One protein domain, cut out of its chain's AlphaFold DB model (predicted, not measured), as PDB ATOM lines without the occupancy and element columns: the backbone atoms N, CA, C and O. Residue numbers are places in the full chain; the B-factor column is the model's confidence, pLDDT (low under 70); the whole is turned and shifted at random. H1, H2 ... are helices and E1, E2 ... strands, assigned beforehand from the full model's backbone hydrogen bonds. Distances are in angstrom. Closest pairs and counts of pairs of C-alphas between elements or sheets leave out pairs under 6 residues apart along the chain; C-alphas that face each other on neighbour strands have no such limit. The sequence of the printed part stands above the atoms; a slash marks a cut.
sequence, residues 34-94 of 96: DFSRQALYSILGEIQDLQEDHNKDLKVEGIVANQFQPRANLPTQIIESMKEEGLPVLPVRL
ATOM      1  N   ASP A  34      96.700  22.820   9.286       74.62
ATOM      2  CA  ASP A  34      97.697  23.867   9.560       74.62
ATOM      3  C   ASP A  34      97.365  25.209   8.885       74.62
ATOM      4  O   ASP A  34      97.572  26.273   9.477       74.62
ATOM      5  N   PHE A  35      96.820  25.185   7.663       79.38
ATOM      6  CA  PHE A  35      96.448  26.403   6.931       79.38
ATOM      7  C   PHE A  35      95.306  27.136   7.631       79.38
ATOM      8  O   PHE A  35      95.336  28.358   7.803       79.38
ATOM      9  N   SER A  36      94.327  26.370   8.093       82.12
ATOM     10  CA  SER A  36      93.180  26.861   8.832       82.12
ATOM     11  C   SER A  36      93.607  27.470  10.161       82.12
ATOM     12  O   SER A  36      93.008  28.455  10.597       82.12
ATOM     13  N   ARG A  37      94.651  26.937  10.823       85.19
ATOM     14  CA  ARG A  37      95.109  27.457  12.128       85.19
ATOM     15  C   ARG A  37      95.655  28.871  12.004       85.19
ATOM     16  O   ARG A  37      95.313  29.735  12.808       85.19
ATOM     17  N   GLN A  38      96.439  29.138  10.964       86.50
ATOM     18  CA  GLN A  38      96.914  30.493  10.704       86.50
ATOM     19  C   GLN A  38      95.755  31.453  10.395       86.50
ATOM     20  O   GLN A  38      95.728  32.568  10.915       86.50
ATOM     21  N   ALA A  39      94.778  31.011   9.595       88.19
ATOM     22  CA  ALA A  39      93.592  31.805   9.276       88.19
ATOM     23  C   ALA A  39      92.746  32.116  10.523       88.19
ATOM     24  O   ALA A  39      92.252  33.234  10.667       88.19
ATOM     25  N   LEU A  40      92.629  31.166  11.455       91.25
ATOM     26  CA  LEU A  40      91.938  31.362  12.725       91.25
ATOM     27  C   LEU A  40      92.567  32.490  13.550       91.25
ATOM     28  O   LEU A  40      91.836  33.345  14.043       91.25
ATOM     29  N   TYR A  41      93.897  32.536  13.678       91.12
ATOM     30  CA  TYR A  41      94.557  33.622  14.414       91.12
ATOM     31  C   TYR A  41      94.329  34.985  13.767       91.12
ATOM     32  O   TYR A  41      94.086  35.960  14.475       91.12
ATOM     33  N   SER A  42      94.346  35.054  12.433       92.06
ATOM     34  CA  SER A  42      93.992  36.285  11.721       92.06
ATOM     35  C   SER A  42      92.552  36.714  12.016       92.06
ATOM     36  O   SER A  42      92.322  37.880  12.313       92.06
ATOM     37  N   ILE A  43      91.590  35.785  12.017       92.69
ATOM     38  CA  ILE A  43      90.189  36.084  12.362       92.69
ATOM     39  C   ILE A  43      90.063  36.573  13.811       92.69
ATOM     40  O   ILE A  43      89.320  37.515  14.069       92.69
ATOM     41  N   LEU A  44      90.777  35.956  14.754       94.56
ATOM     42  CA  LEU A  44      90.755  36.370  16.159       94.56
ATOM     43  C   LEU A  44      91.296  37.794  16.345       94.56
ATOM     44  O   LEU A  44      90.683  38.564  17.080       94.56
ATOM     45  N   GLY A  45      92.380  38.155  15.650       95.38
ATOM     46  CA  GLY A  45      92.909  39.523  15.656       95.38
ATOM     47  C   GLY A  45      91.906  40.535  15.097       95.38
ATOM     48  O   GLY A  45      91.608  41.532  15.738       95.38
ATOM     49  N   GLU A  46      91.281  40.223  13.962       94.69
ATOM     50  CA  GLU A  46      90.261  41.093  13.358       94.69
ATOM     51  C   GLU A  46      89.007  41.262  14.237       94.69
ATOM     52  O   GLU A  46      88.375  42.321  14.241       94.69
ATOM     53  N   ILE A  47      88.617  40.218  14.979       95.69
ATOM     54  CA  ILE A  47      87.533  40.304  15.965       95.69
ATOM     55  C   ILE A  47      87.947  41.196  17.134       95.69
ATOM     56  O   ILE A  47      87.112  41.965  17.607       95.69
ATOM     57  N   GLN A  48      89.201  41.112  17.582       96.12
ATOM     58  CA  GLN A  48      89.720  41.976  18.638       96.12
ATOM     59  C   GLN A  48      89.692  43.450  18.214       96.12
ATOM     60  O   GLN A  48      89.132  44.273  18.934       96.12
ATOM     61  N   ASP A  49      90.175  43.769  17.014       96.44
ATOM     62  CA  ASP A  49      90.120  45.134  16.476       96.44
ATOM     63  C   ASP A  49      88.662  45.635  16.392       96.44
ATOM     64  O   ASP A  49      88.327  46.743  16.811       96.44
ATOM     65  N   LEU A  50      87.736  44.780  15.934       96.44
ATOM     66  CA  LEU A  50      86.308  45.107  15.872       96.44
ATOM     67  C   LEU A  50      85.680  45.312  17.260       96.44
ATOM     68  O   LEU A  50      84.779  46.147  17.408       96.44
ATOM     69  N   GLN A  51      86.117  44.558  18.273       97.38
ATOM     70  CA  GLN A  51      85.684  44.753  19.656       97.38
ATOM     71  C   GLN A  51      86.113  46.127  20.174       97.38
ATOM     72  O   GLN A  51      85.304  46.818  20.795       97.38
ATOM     73  N   GLU A  52      87.353  46.527  19.900       97.62
ATOM     74  CA  GLU A  52      87.909  47.807  20.342       97.62
ATOM     75  C   GLU A  52      87.221  48.999  19.650       97.62
ATOM     76  O   GLU A  52      86.850  49.967  20.322       97.62
ATOM     77  N   ASP A  53      86.950  48.894  18.346       97.38
ATOM     78  CA  ASP A  53      86.425  50.007  17.546       97.38
ATOM     79  C   ASP A  53      84.893  50.126  17.533       97.38
ATOM     80  O   ASP A  53      84.345  51.229  17.405       97.38
ATOM     81  N   HIS A  54      84.169  49.001  17.589       97.75
ATOM     82  CA  HIS A  54      82.747  48.978  17.220       97.75
ATOM     83  C   HIS A  54      81.834  48.178  18.152       97.75
ATOM     84  O   HIS A  54      80.667  48.546  18.295       97.75
ATOM     85  N   ASN A  55      82.310  47.094  18.773       98.12
ATOM     86  CA  ASN A  55      81.463  46.247  19.619       98.12
ATOM     87  C   ASN A  55      82.226  45.606  20.789       98.12
ATOM     88  O   ASN A  55      82.486  44.404  20.807       98.12
ATOM     89  N   LYS A  56      82.516  46.415  21.812       98.06
ATOM     90  CA  LYS A  56      83.232  46.007  23.038       98.06
ATOM     91  C   LYS A  56      82.607  44.831  23.803       98.06
ATOM     92  O   LYS A  56      83.279  44.208  24.619       98.06
ATOM     93  N   ASP A  57      81.316  44.568  23.588       97.88
ATOM     94  CA  ASP A  57      80.562  43.542  24.308       97.88
ATOM     95  C   ASP A  57      80.484  42.214  23.530       97.88
ATOM     96  O   ASP A  57      80.021  41.213  24.091       97.88
ATOM     97  N   LEU A  58      80.952  42.180  22.270       98.19
ATOM     98  CA  LEU A  58      81.058  40.958  21.471       98.19
ATOM     99  C   LEU A  58      81.947  39.946  22.190       98.19
ATOM    100  O   LEU A  58      82.993  40.294  22.732       98.19
ATOM    101  N   LYS A  59      81.564  38.670  22.169       97.12
ATOM    102  CA  LYS A  59      82.378  37.581  22.722       97.12
ATOM    103  C   LYS A  59      82.530  36.456  21.717       97.12
ATOM    104  O   LYS A  59      81.544  36.010  21.133       97.12
ATOM    105  N   VAL A  60      83.743  35.929  21.595       96.69
ATOM    106  CA  VAL A  60      83.944  34.616  20.978       96.69
ATOM    107  C   VAL A  60      83.377  33.581  21.946       96.69
ATOM    108  O   VAL A  60      83.955  33.316  22.997       96.69
ATOM    109  N   GLU A  61      82.196  33.049  21.633       96.31
ATOM    110  CA  GLU A  61      81.524  32.046  22.468       96.31
ATOM    111  C   GLU A  61      82.218  30.695  22.372       96.31
ATOM    112  O   GLU A  61      82.300  29.967  23.360       96.31
ATOM    113  N   GLY A  62      82.769  30.392  21.200       95.38
ATOM    114  CA  GLY A  62      83.689  29.288  21.063       95.38
ATOM    115  C   GLY A  62      84.068  28.952  19.633       95.38
ATOM    116  O   GLY A  62      83.480  29.435  18.662       95.38
ATOM    117  N   ILE A  63      85.077  28.099  19.533       94.50
ATOM    118  CA  ILE A  63      85.599  27.560  18.283       94.50
ATOM    119  C   ILE A  63      85.094  26.127  18.147       94.50
ATOM    120  O   ILE A  63      85.241  25.317  19.067       94.50
ATOM    121  N   VAL A  64      84.474  25.823  17.010       92.38
ATOM    122  CA  VAL A  64      83.903  24.509  16.710       92.38
ATOM    123  C   VAL A  64      84.814  23.805  15.720       92.38
ATOM    124  O   VAL A  64      84.967  24.257  14.588       92.38
ATOM    125  N   ALA A  65      85.389  22.680  16.136       89.88
ATOM    126  CA  ALA A  65      86.157  21.828  15.240       89.88
ATOM    127  C   ALA A  65      85.225  21.204  14.191       89.88
ATOM    128  O   ALA A  65      84.298  20.463  14.535       89.88
ATOM    129  N   ASN A  66      85.482  21.507  12.924       85.12
ATOM    130  CA  ASN A  66      84.787  20.986  11.762       85.12
ATOM    131  C   ASN A  66      85.648  19.949  11.027       85.12
ATOM    132  O   ASN A  66      86.872  19.923  11.173       85.12
ATOM    133  N   GLN A  67      84.986  19.053  10.290       78.25
ATOM    134  CA  GLN A  67      85.608  17.932   9.573       78.25
ATOM    135  C   GLN A  67      86.543  17.081  10.457       78.25
ATOM    136  O   GLN A  67      87.578  16.579  10.012       78.25
ATOM    137  N   PHE A  68      86.192  16.904  11.735       75.88
ATOM    138  CA  PHE A  68      87.062  16.213  12.680       75.88
ATOM    139  C   PHE A  68      87.126  14.708  12.379       75.88
ATOM    140  O   PHE A  68      86.124  13.999  12.468       75.88
ATOM    141  N   GLN A  69      88.327  14.198  12.094       75.81
ATOM    142  CA  GLN A  69      88.585  12.767  11.921       75.81
ATOM    143  C   GLN A  69      89.308  12.191  13.154       75.81
ATOM    144  O   GLN A  69      90.516  12.381  13.290       75.81
ATOM    145  N   PRO A  70      88.630  11.414  14.025       71.00
ATOM    146  CA  PRO A  70      89.220  10.920  15.277       71.00
ATOM    147  C   PRO A  70      90.418   9.980  15.097       71.00
ATOM    148  O   PRO A  70      91.175   9.757  16.033       71.00
ATOM    149  N   ARG A  71      90.555   9.376  13.910       79.38
ATOM    150  CA  ARG A  71      91.643   8.443  13.583       79.38
ATOM    151  C   ARG A  71      92.917   9.155  13.124       79.38
ATOM    152  O   ARG A  71      93.940   8.497  12.971       79.38
ATOM    153  N   ALA A  72      92.846  10.460  12.871       79.88
ATOM    154  CA  ALA A  72      93.989  11.261  12.473       79.88
ATOM    155  C   ALA A  72      94.638  11.901  13.709       79.88
ATOM    156  O   ALA A  72      93.966  12.487  14.561       79.88
ATOM    157  N   ASN A  73      95.965  11.811  13.787       82.62
ATOM    158  CA  ASN A  73      96.721  12.373  14.908       82.62
ATOM    159  C   ASN A  73      96.722  13.911  14.880       82.62
ATOM    160  O   ASN A  73      96.565  14.536  15.924       82.62
ATOM    161  N   LEU A  74      96.839  14.514  13.691       84.50
ATOM    162  CA  LEU A  74      97.001  15.963  13.528       84.50
ATOM    163  C   LEU A  74      95.801  16.784  14.051       84.50
ATOM    164  O   LEU A  74      96.030  17.667  14.875       84.50
ATOM    165  N   PRO A  75      94.530  16.482  13.704       84.62
ATOM    166  CA  PRO A  75      93.385  17.214  14.251       84.62
ATOM    167  C   PRO A  75      93.309  17.186  15.778       84.62
ATOM    168  O   PRO A  75      92.917  18.165  16.408       84.62
ATOM    169  N   THR A  76      93.688  16.055  16.378       86.00
ATOM    170  CA  THR A  76      93.703  15.900  17.836       86.00
ATOM    171  C   THR A  76      94.782  16.784  18.462       86.00
ATOM    172  O   THR A  76      94.468  17.551  19.368       86.00
ATOM    173  N   GLN A  77      96.004  16.754  17.921       88.75
ATOM    174  CA  GLN A  77      97.125  17.580  18.388       88.75
ATOM    175  C   GLN A  77      96.838  19.083  18.265       88.75
ATOM    176  O   GLN A  77      97.131  19.842  19.185       88.75
ATOM    177  N   ILE A  78      96.219  19.517  17.161       88.31
ATOM    178  CA  ILE A  78      95.833  20.922  16.960       88.31
ATOM    179  C   ILE A  78      94.823  21.360  18.026       88.31
ATOM    180  O   ILE A  78      95.017  22.388  18.672       88.31
ATOM    181  N   ILE A  79      93.766  20.572  18.252       88.81
ATOM    182  CA  ILE A  79      92.751  20.887  19.269       88.81
ATOM    183  C   ILE A  79      93.369  20.957  20.671       88.81
ATOM    184  O   ILE A  79      92.977  21.809  21.466       88.81
ATOM    185  N   GLU A  80      94.296  20.054  20.992       90.06
ATOM    186  CA  GLU A  80      95.000  20.047  22.278       90.06
ATOM    187  C   GLU A  80      95.865  21.302  22.449       90.06
ATOM    188  O   GLU A  80      95.676  22.016  23.432       90.06
ATOM    189  N   SER A  81      96.686  21.657  21.454       91.25
ATOM    190  CA  SER A  81      97.485  22.896  21.456       91.25
ATOM    191  C   SER A  81      96.619  24.142  21.654       91.25
ATOM    192  O   SER A  81      96.918  24.993  22.486       91.25
ATOM    193  N   MET A  82      95.497  24.248  20.937       91.19
ATOM    194  CA  MET A  82      94.591  25.396  21.053       91.19
ATOM    195  C   MET A  82      93.985  25.528  22.456       91.19
ATOM    196  O   MET A  82      93.767  26.639  22.939       91.19
ATOM    197  N   LYS A  83      93.714  24.401  23.126       92.12
ATOM    198  CA  LYS A  83      93.236  24.403  24.515       92.12
ATOM    199  C   LYS A  83      94.331  24.814  25.493       92.12
ATOM    200  O   LYS A  83      94.033  25.540  26.437       92.12
ATOM    201  N   GLU A  84      95.568  24.373  25.275       94.75
ATOM    202  CA  GLU A  84      96.730  24.785  26.075       94.75
ATOM    203  C   GLU A  84      97.005  26.291  25.951       94.75
ATOM    204  O   GLU A  84      97.353  26.939  26.935       94.75
ATOM    205  N   GLU A  85      96.755  26.870  24.776       92.62
ATOM    206  CA  GLU A  85      96.818  28.318  24.524       92.62
ATOM    207  C   GLU A  85      95.652  29.110  25.144       92.62
ATOM    208  O   GLU A  85      95.654  30.341  25.120       92.62
ATOM    209  N   GLY A  86      94.647  28.431  25.704       92.50
ATOM    210  CA  GLY A  86      93.489  29.063  26.335       92.50
ATOM    211  C   GLY A  86      92.398  29.517  25.361       92.50
ATOM    212  O   GLY A  86      91.507  30.271  25.759       92.50
ATOM    213  N   LEU A  87      92.422  29.062  24.103       93.06
ATOM    214  CA  LEU A  87      91.351  29.359  23.152       93.06
ATOM    215  C   LEU A  87      90.044  28.650  23.560       93.06
ATOM    216  O   LEU A  87      90.080  27.508  24.031       93.06
ATOM    217  N   PRO A  88      88.866  29.273  23.348       94.25
ATOM    218  CA  PRO A  88      87.574  28.730  23.770       94.25
ATOM    219  C   PRO A  88      87.087  27.607  22.835       94.25
ATOM    220  O   PRO A  88      86.069  27.730  22.159       94.25
ATOM    221  N   VAL A  89      87.819  26.495  22.759       93.81
ATOM    222  CA  VAL A  89      87.456  25.351  21.908       93.81
ATOM    223  C   VAL A  89      86.312  24.563  22.540       93.81
ATOM    224  O   VAL A  89      86.445  24.014  23.637       93.81
ATOM    225  N   LEU A  90      85.187  24.472  21.833       93.12
ATOM    226  CA  LEU A  90      84.016  23.742  22.306       93.12
ATOM    227  C   LEU A  90      84.242  22.222  22.229       93.12
ATOM    228  O   LEU A  90      84.956  21.730  21.355       93.12
ATOM    229  N   PRO A  91      83.616  21.436  23.127       86.81
ATOM    230  CA  PRO A  91      83.718  19.977  23.089       86.81
ATOM    231  C   PRO A  91      82.987  19.361  21.886       86.81
ATOM    232  O   PRO A  91      83.229  18.201  21.555       86.81
ATOM    233  N   VAL A  92      82.088  20.119  21.251       84.81
ATOM    234  CA  VAL A  92      81.332  19.698  20.069       84.81
ATOM    235  C   VAL A  92      82.263  19.642  18.862       84.81
ATOM    236  O   VAL A  92      83.007  20.583  18.595       84.81
ATOM    237  N   ARG A  93      82.191  18.533  18.125       81.31
ATOM    238  CA  ARG A  93      82.943  18.300  16.892       81.31
ATOM    239  C   ARG A  93      81.957  17.962  15.784       81.31
ATOM    240  O   ARG A  93      81.072  17.134  16.002       81.31
ATOM    241  N   LEU A  94      82.092  18.609  14.633       80.44
ATOM    242  CA  LEU A  94      81.292  18.305  13.451       80.44
ATOM    243  C   LEU A  94      82.037  17.256  12.620       80.44
ATOM    244  O   LEU A  94      83.216  17.426  12.295       80.44
TER     245      LEU A  94
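What this domain is: This is residues 34 to 94 of the 96 residues of the protein "ParA family protein" of Aequorivita lutea (UniProt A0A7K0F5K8). One long helix, H1, runs along the longest axis; after a tight link the backbone folds back as strand E1, which runs beside part of H1. Toward the other end, the short strand E2 pairs with E1 in a small two-stranded sheet, and H2 covers one face of it. The printed part has 61 residues, with two named helices and two named strands that follow each other as H1, E1, H2, E2; the sheet, order E1 E2, is parallel, and the class is mixed, helices and strands. It is only just loose, close to compact, with a radius of gyration of the C-alphas of 13.0 A, and only just elongated, spanning 42 by 21 by 20 A.

Where its parts are: H1, residues 34 to 53, begins at C-alpha 34 (97.697, 23.867, 9.560) and is 29.6 A long. E1, residues 59 to 66, is 20.0 A long. H2, residues 73 to 84, is 16.7 A long. E2, residues 89 to 93, is 9.8 A long and ends at C-alpha 93 (82.943, 18.300, 16.892).

How they stand to each other: H1 is near E1, with 7 pairs of C-alphas within 10 A, and near H2, with 6. H1 and E2 are apart. E1 and E2 are parallel neighbours at 39 degrees; N 90 and O 63 are within hydrogen-bond range at 2.9 A. E1, H2 and E2 form a strand-helix-strand unit, two parallel neighbour strands with a helix between, with a right-handed crossover. The closest C-alphas of H2 and E2, Lys 83 and Val 89, are 6.4 A apart; those of E1 and H2, Ala 65 and Ile 79, are 7.8 A apart. In H1 and H2 every O i to N i+4 pair is within hydrogen-bond range.

The domain as a whole: The two C-alphas farthest apart, those of Asp 53 and Arg 71, are 42.1 A apart. The printed part has no cut. The links H1 to E1 and H2 to E2 are tight; E1 to H2 is short. The mean pLDDT of the printed part is 89.8, and no printed residue is under 70.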